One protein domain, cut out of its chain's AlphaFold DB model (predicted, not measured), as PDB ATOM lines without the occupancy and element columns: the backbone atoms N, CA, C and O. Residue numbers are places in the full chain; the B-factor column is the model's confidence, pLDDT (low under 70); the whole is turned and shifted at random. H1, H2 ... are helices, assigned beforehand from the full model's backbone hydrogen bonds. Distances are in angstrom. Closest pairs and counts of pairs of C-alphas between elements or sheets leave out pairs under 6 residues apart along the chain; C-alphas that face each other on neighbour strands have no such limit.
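Overview. This is residues 2 to 45 of the 173 residues of an uncharacterized protein of Candidatus Cloacimonetes bacterium (UniProt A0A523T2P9). A small head, made of the helices H1 and H2, the loop of residues 14 to 21 that joins them and the first part of H3, has one straight arm: residues 36 to 45, of which 36 to 42 belong to H3, stick out from it. Within the head, H1 and H2 come close to the first part of H3 around Phe 9, Leu 25 and Tyr 31, with few contacts between the helices. The printed part has 44 residues with three named helices, in the order H1, H2, H3, and no named strand; its class is all helix. It is only just loose, close to compact, with a radius of gyration of the C-alphas of 11.5 A, and spans 40 by 20 by 16 A, the arm making much of the length.

Arrangement. H3, residues 29 to 42, is close to but not clearly touching H1, residues 6 to 13; their closest C-alphas, those of Phe 9 and Tyr 31, are 7.9 A apart. H1 and H3 run the same way at a steep tilt of 43 degrees. H2, residues 22 to 26, is close to but not clearly touching H3, with the closest C-alphas, those of Leu 25 and Tyr 31, 6.4 A apart. H1 and H2 are also close but not clearly touching, the closest C-alphas being those of Phe 9 and Leu 25, at 7.9 A. In H1, H2 and H3 every O i to N i+4 pair is within hydrogen-bond range.

Along the chain. H3 runs 19.9 A from C-alpha 29 at (33.846, -53.485, 34.704) to C-alpha 42 at (43.623, -48.107, 51.223). H1 begins at C-alpha 6, (43.100, -47.356, 27.720), and is 11.3 A long; H2 is 6.5 A long.

Size, cuts and confidence. The C-alphas of Lys 2 and Pro 45, the two farthest apart, are 41.0 A apart. The printed part has no cut. The link from H2 to H3 is tight and that from H1 to H2 is short. Without residues 36 to 45 the body spans 22 by 20 by 16 A. The mean pLDDT of the printed part is 73.9, and residues 2 to 6, 19 to 22 and 24 to 27 are under 70.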
ATOM      1  N   LYS A   2      33.248 -45.651  19.010       51.16
ATOM      2  CA  LYS A   2      34.621 -45.162  19.245       51.16
ATOM      3  C   LYS A   2      35.374 -46.229  20.046       51.16
ATOM      4  O   LYS A   2      34.878 -46.669  21.081       51.16
ATOM      5  N   ARG A   3      36.536 -46.676  19.557       53.25
ATOM      6  CA  ARG A   3      37.433 -47.551  20.324       53.25
ATOM      7  C   ARG A   3      37.881 -46.770  21.558       53.25
ATOM      8  O   ARG A   3      38.609 -45.795  21.417       53.25
ATOM      9  N   ARG A   4      37.383 -47.157  22.733       61.72
ATOM     10  CA  ARG A   4      37.780 -46.564  24.014       61.72
ATOM     11  C   ARG A   4      39.266 -46.840  24.219       61.72
ATOM     12  O   ARG A   4      39.684 -47.995  24.148       61.72
ATOM     13  N   ASN A   5      40.054 -45.785  24.385       67.50
ATOM     14  CA  ASN A   5      41.492 -45.895  24.550       67.50
ATOM     15  C   ASN A   5      41.805 -46.140  26.030       67.50
ATOM     16  O   ASN A   5      41.201 -45.522  26.903       67.50
ATOM     17  N   ASN A   6      42.738 -47.043  26.331       66.69
ATOM     18  CA  ASN A   6      43.100 -47.356  27.720       66.69
ATOM     19  C   ASN A   6      43.685 -46.142  28.459       66.69
ATOM     20  O   ASN A   6      43.518 -46.037  29.668       66.69
ATOM     21  N   ARG A   7      44.302 -45.215  27.716       72.12
ATOM     22  CA  ARG A   7      44.834 -43.953  28.245       72.12
ATOM     23  C   ARG A   7      43.770 -43.058  28.870       72.12
ATOM     24  O   ARG A   7      44.004 -42.524  29.941       72.12
ATOM     25  N   ASP A   8      42.585 -42.979  28.267       70.81
ATOM     26  CA  ASP A   8      41.526 -42.086  28.751       70.81
ATOM     27  C   ASP A   8      41.029 -42.498  30.154       70.81
ATOM     28  O   ASP A   8      40.604 -41.656  30.941       70.81
ATOM     29  N   PHE A   9      41.107 -43.795  30.485       70.31
ATOM     30  CA  PHE A   9      40.778 -44.314  31.819       70.31
ATOM     31  C   PHE A   9      41.853 -43.982  32.861       70.31
ATOM     32  O   PHE A   9      41.515 -43.653  33.995       70.31
ATOM     33  N   GLU A  10      43.129 -44.097  32.492       71.19
ATOM     34  CA  GLU A  10      44.261 -43.768  33.369       71.19
ATOM     35  C   GLU A  10      44.300 -42.265  33.655       71.19
ATOM     36  O   GLU A  10      44.402 -41.866  34.811       71.19
ATOM     37  N   ASP A  11      44.092 -41.438  32.628       77.19
ATOM     38  CA  ASP A  11      44.041 -39.982  32.765       77.19
ATOM     39  C   ASP A  11      42.887 -39.534  33.680       77.19
ATOM     40  O   ASP A  11      43.071 -38.630  34.495       77.19
ATOM     41  N   TYR A  12      41.729 -40.206  33.630       76.94
ATOM     42  CA  TYR A  12      40.619 -39.941  34.553       76.94
ATOM     43  C   TYR A  12      40.955 -40.294  36.011       76.94
ATOM     44  O   TYR A  12      40.640 -39.527  36.923       76.94
ATOM     45  N   LEU A  13      41.589 -41.447  36.248       73.19
ATOM     46  CA  LEU A  13      41.984 -41.884  37.594       73.19
ATOM     47  C   LEU A  13      43.095 -41.006  38.189       73.19
ATOM     48  O   LEU A  13      43.099 -40.767  39.394       73.19
ATOM     49  N   ASP A  14      43.974 -40.474  37.340       76.06
ATOM     50  CA  ASP A  14      45.008 -39.496  37.692       76.06
ATOM     51  C   ASP A  14      44.455 -38.073  37.916       76.06
ATOM     52  O   ASP A  14      45.199 -37.180  38.331       76.06
ATOM     53  N   GLY A  15      43.172 -37.827  37.624       73.94
ATOM     54  CA  GLY A  15      42.541 -36.508  37.731       73.94
ATOM     55  C   GLY A  15      42.943 -35.516  36.631       73.94
ATOM     56  O   GLY A  15      42.796 -34.308  36.816       73.94
ATOM     57  N   LYS A  16      43.462 -36.001  35.497       78.50
ATOM     58  CA  LYS A  16      43.766 -35.200  34.299       78.50
ATOM     59  C   LYS A  16      42.510 -35.026  33.437       78.50
ATOM     60  O   LYS A  16      41.520 -35.738  33.603       78.50
ATOM     61  N   GLU A  17      42.534 -34.065  32.509       72.12
ATOM     62  CA  GLU A  17      41.439 -33.889  31.547       72.12
ATOM     63  C   GLU A  17      41.257 -35.165  30.713       72.12
ATOM     64  O   GLU A  17      42.101 -35.515  29.890       72.12
ATOM     65  N   SER A  18      40.136 -35.852  30.930       71.00
ATOM     66  CA  SER A  18      39.741 -37.034  30.166       71.00
ATOM     67  C   SER A  18      38.509 -36.718  29.324       71.00
ATOM     68  O   SER A  18      37.604 -36.017  29.780       71.00
ATOM     69  N   GLY A  19      38.427 -37.289  28.122       68.00
ATOM     70  CA  GLY A  19      37.246 -37.178  27.261       68.00
ATOM     71  C   GLY A  19      36.062 -38.066  27.669       68.00
ATOM     72  O   GLY A  19      35.107 -38.162  26.900       68.00
ATOM     73  N   LEU A  20      36.135 -38.751  28.817       68.50
ATOM     74  CA  LEU A  20      35.114 -39.678  29.315       68.50
ATOM     75  C   LEU A  20      34.221 -39.001  30.363       68.50
ATOM     76  O   LEU A  20      34.711 -38.310  31.259       68.50
ATOM     77  N   SER A  21      32.905 -39.220  30.280       69.62
ATOM     78  CA  SER A  21      31.972 -38.732  31.303       69.62
ATOM     79  C   SER A  21      31.962 -39.650  32.534       69.62
ATOM     80  O   SER A  21      32.215 -40.855  32.443       69.62
ATOM     81  N   LYS A  22      31.629 -39.096  33.709       67.50
ATOM     82  CA  LYS A  22      31.522 -39.851  34.976       67.50
ATOM     83  C   LYS A  22      30.580 -41.058  34.877       67.50
ATOM     84  O   LYS A  22      30.846 -42.096  35.475       67.50
ATOM     85  N   GLU A  23      29.498 -40.907  34.124       71.88
ATOM     86  CA  GLU A  23      28.454 -41.919  33.936       71.88
ATOM     87  C   GLU A  23      28.944 -43.061  33.031       71.88
ATOM     88  O   GLU A  23      28.703 -44.229  33.320       71.88
ATOM     89  N   GLU A  24      29.733 -42.752  31.995       68.12
ATOM     90  CA  GLU A  24      30.310 -43.755  31.085       68.12
ATOM     91  C   GLU A  24      31.377 -44.643  31.748       68.12
ATOM     92  O   GLU A  24      31.627 -45.771  31.302       68.12
ATOM     93  N   LEU A  25      32.018 -44.132  32.802       68.69
ATOM     94  CA  LEU A  25      33.072 -44.803  33.563       68.69
ATOM     95  C   LEU A  25      32.521 -45.736  34.648       68.69
ATOM     96  O   LEU A  25      33.073 -46.820  34.837       68.69
ATOM     97  N   GLN A  26      31.422 -45.368  35.316       66.12
ATOM     98  CA  GLN A  26      30.836 -46.163  36.407       66.12
ATOM     99  C   GLN A  26      30.313 -47.536  35.963       66.12
ATOM    100  O   GLN A  26      30.382 -48.493  36.738       66.12
ATOM    101  N   ASP A  27      29.866 -47.669  34.715       68.56
ATOM    102  CA  ASP A  27      29.407 -48.947  34.154       68.56
ATOM    103  C   ASP A  27      30.546 -49.832  33.629       68.56
ATOM    104  O   ASP A  27      30.343 -51.005  33.298       68.56
ATOM    105  N   SER A  28      31.775 -49.316  33.579       73.19
ATOM    106  CA  SER A  28      32.934 -50.090  33.146       73.19
ATOM    107  C   SER A  28      33.343 -51.103  34.215       73.19
ATOM    108  O   SER A  28      33.754 -50.738  35.317       73.19
ATOM    109  N   LYS A  29      33.324 -52.395  33.860       78.44
ATOM    110  CA  LYS A  29      33.846 -53.485  34.704       78.44
ATOM    111  C   LYS A  29      35.268 -53.191  35.201       78.44
ATOM    112  O   LYS A  29      35.569 -53.392  36.369       78.44
ATOM    113  N   ARG A  30      36.103 -52.621  34.328       73.00
ATOM    114  CA  ARG A  30      37.495 -52.280  34.631       73.00
ATOM    115  C   ARG A  30      37.622 -51.140  35.640       73.00
ATOM    116  O   ARG A  30      38.521 -51.167  36.463       73.00
ATOM    117  N   TYR A  31      36.723 -50.155  35.600       77.50
ATOM    118  CA  TYR A  31      36.703 -49.090  36.606       77.50
ATOM    119  C   TYR A  31      36.361 -49.654  37.988       77.50
ATOM    120  O   TYR A  31      37.025 -49.315  38.960       77.50
ATOM    121  N   LYS A  32      35.387 -50.574  38.062       80.31
ATOM    122  CA  LYS A  32      35.019 -51.263  39.309       80.31
ATOM    123  C   LYS A  32      36.171 -52.104  39.862       80.31
ATOM    124  O   LYS A  32      36.479 -51.974  41.037       80.31
ATOM    125  N   GLU A  33      36.841 -52.885  39.013       82.31
ATOM    126  CA  GLU A  33      38.020 -53.682  39.394       82.31
ATOM    127  C   GLU A  33      39.171 -52.794  39.904       82.31
ATOM    128  O   GLU A  33      39.778 -53.085  40.933       82.31
ATOM    129  N   THR A  34      39.451 -51.672  39.231       79.88
ATOM    130  CA  THR A  34      40.487 -50.728  39.675       79.88
ATOM    131  C   THR A  34      40.104 -50.029  40.981       79.88
ATOM    132  O   THR A  34      40.945 -49.869  41.861       79.88
ATOM    133  N   LEU A  35      38.840 -49.636  41.141       80.25
ATOM    134  CA  LEU A  35      38.336 -49.025  42.371       80.25
ATOM    135  C   LEU A  35      38.407 -50.005  43.549       80.25
ATOM    136  O   LEU A  35      38.798 -49.623  44.649       80.25
ATOM    137  N   GLU A  36      38.085 -51.275  43.316       83.25
ATOM    138  CA  GLU A  36      38.212 -52.345  44.302       83.25
ATOM    139  C   GLU A  36      39.678 -52.554  44.713       83.25
ATOM    140  O   GLU A  36      39.972 -52.586  45.907       83.25
ATOM    141  N   LEU A  37      40.614 -52.561  43.758       83.81
ATOM    142  CA  LEU A  37      42.059 -52.589  44.035       83.81
ATOM    143  C   LEU A  37      42.525 -51.385  44.863       83.81
ATOM    144  O   LEU A  37      43.269 -51.563  45.827       83.81
ATOM    145  N   PHE A  38      42.076 -50.170  44.538       82.31
ATOM    146  CA  PHE A  38      42.373 -48.979  45.341       82.31
ATOM    147  C   PHE A  38      41.800 -49.081  46.753       82.31
ATOM    148  O   PHE A  38      42.473 -48.705  47.708       82.31
ATOM    149  N   THR A  39      40.598 -49.638  46.890       82.75
ATOM    150  CA  THR A  39      39.948 -49.851  48.189       82.75
ATOM    151  C   THR A  39      40.707 -50.892  49.020       82.75
ATOM    152  O   THR A  39      40.897 -50.726  50.222       82.75
ATOM    153  N   MET A  40      41.208 -51.958  48.387       84.12
ATOM    154  CA  MET A  40      42.077 -52.945  49.037       84.12
ATOM    155  C   MET A  40      43.416 -52.329  49.462       84.12
ATOM    156  O   MET A  40      43.873 -52.589  50.572       84.12
ATOM    157  N   LEU A  41      44.017 -51.480  48.619       81.12
ATOM    158  CA  LEU A  41      45.251 -50.750  48.930       81.12
ATOM    159  C   LEU A  41      45.059 -49.747  50.076       81.12
ATOM    160  O   LEU A  41      45.929 -49.646  50.935       81.12
ATOM    161  N   SER A  42      43.931 -49.034  50.125       78.25
ATOM    162  CA  SER A  42      43.623 -48.107  51.223       78.25
ATOM    163  C   SER A  42      43.330 -48.823  52.540       78.25
ATOM    164  O   SER A  42      43.533 -48.244  53.600       78.25
ATOM    165  N   ASN A  43      42.867 -50.073  52.473       85.06
ATOM    166  CA  ASN A  43      42.617 -50.924  53.638       85.06
ATOM    167  C   ASN A  43      43.864 -51.688  54.110       85.06
ATOM    168  O   ASN A  43      43.770 -52.489  55.044       85.06
ATOM    169  N   LEU A  44      45.028 -51.477  53.484       83.69
ATOM    170  CA  LEU A  44      46.276 -52.028  53.998       83.69
ATOM    171  C   LEU A  44      46.562 -51.457  55.396       83.69
ATOM    172  O   LEU A  44      46.305 -50.278  55.646       83.69
ATOM    173  N   PRO A  45      47.105 -52.273  56.315       79.94
ATOM    174  CA  PRO A  45      47.430 -51.813  57.656       79.94
ATOM    175  C   PRO A  45      48.423 -50.653  57.581       79.94
ATOM    176  O   PRO A  45      49.442 -50.745  56.888       79.94
TER     177      PRO A  45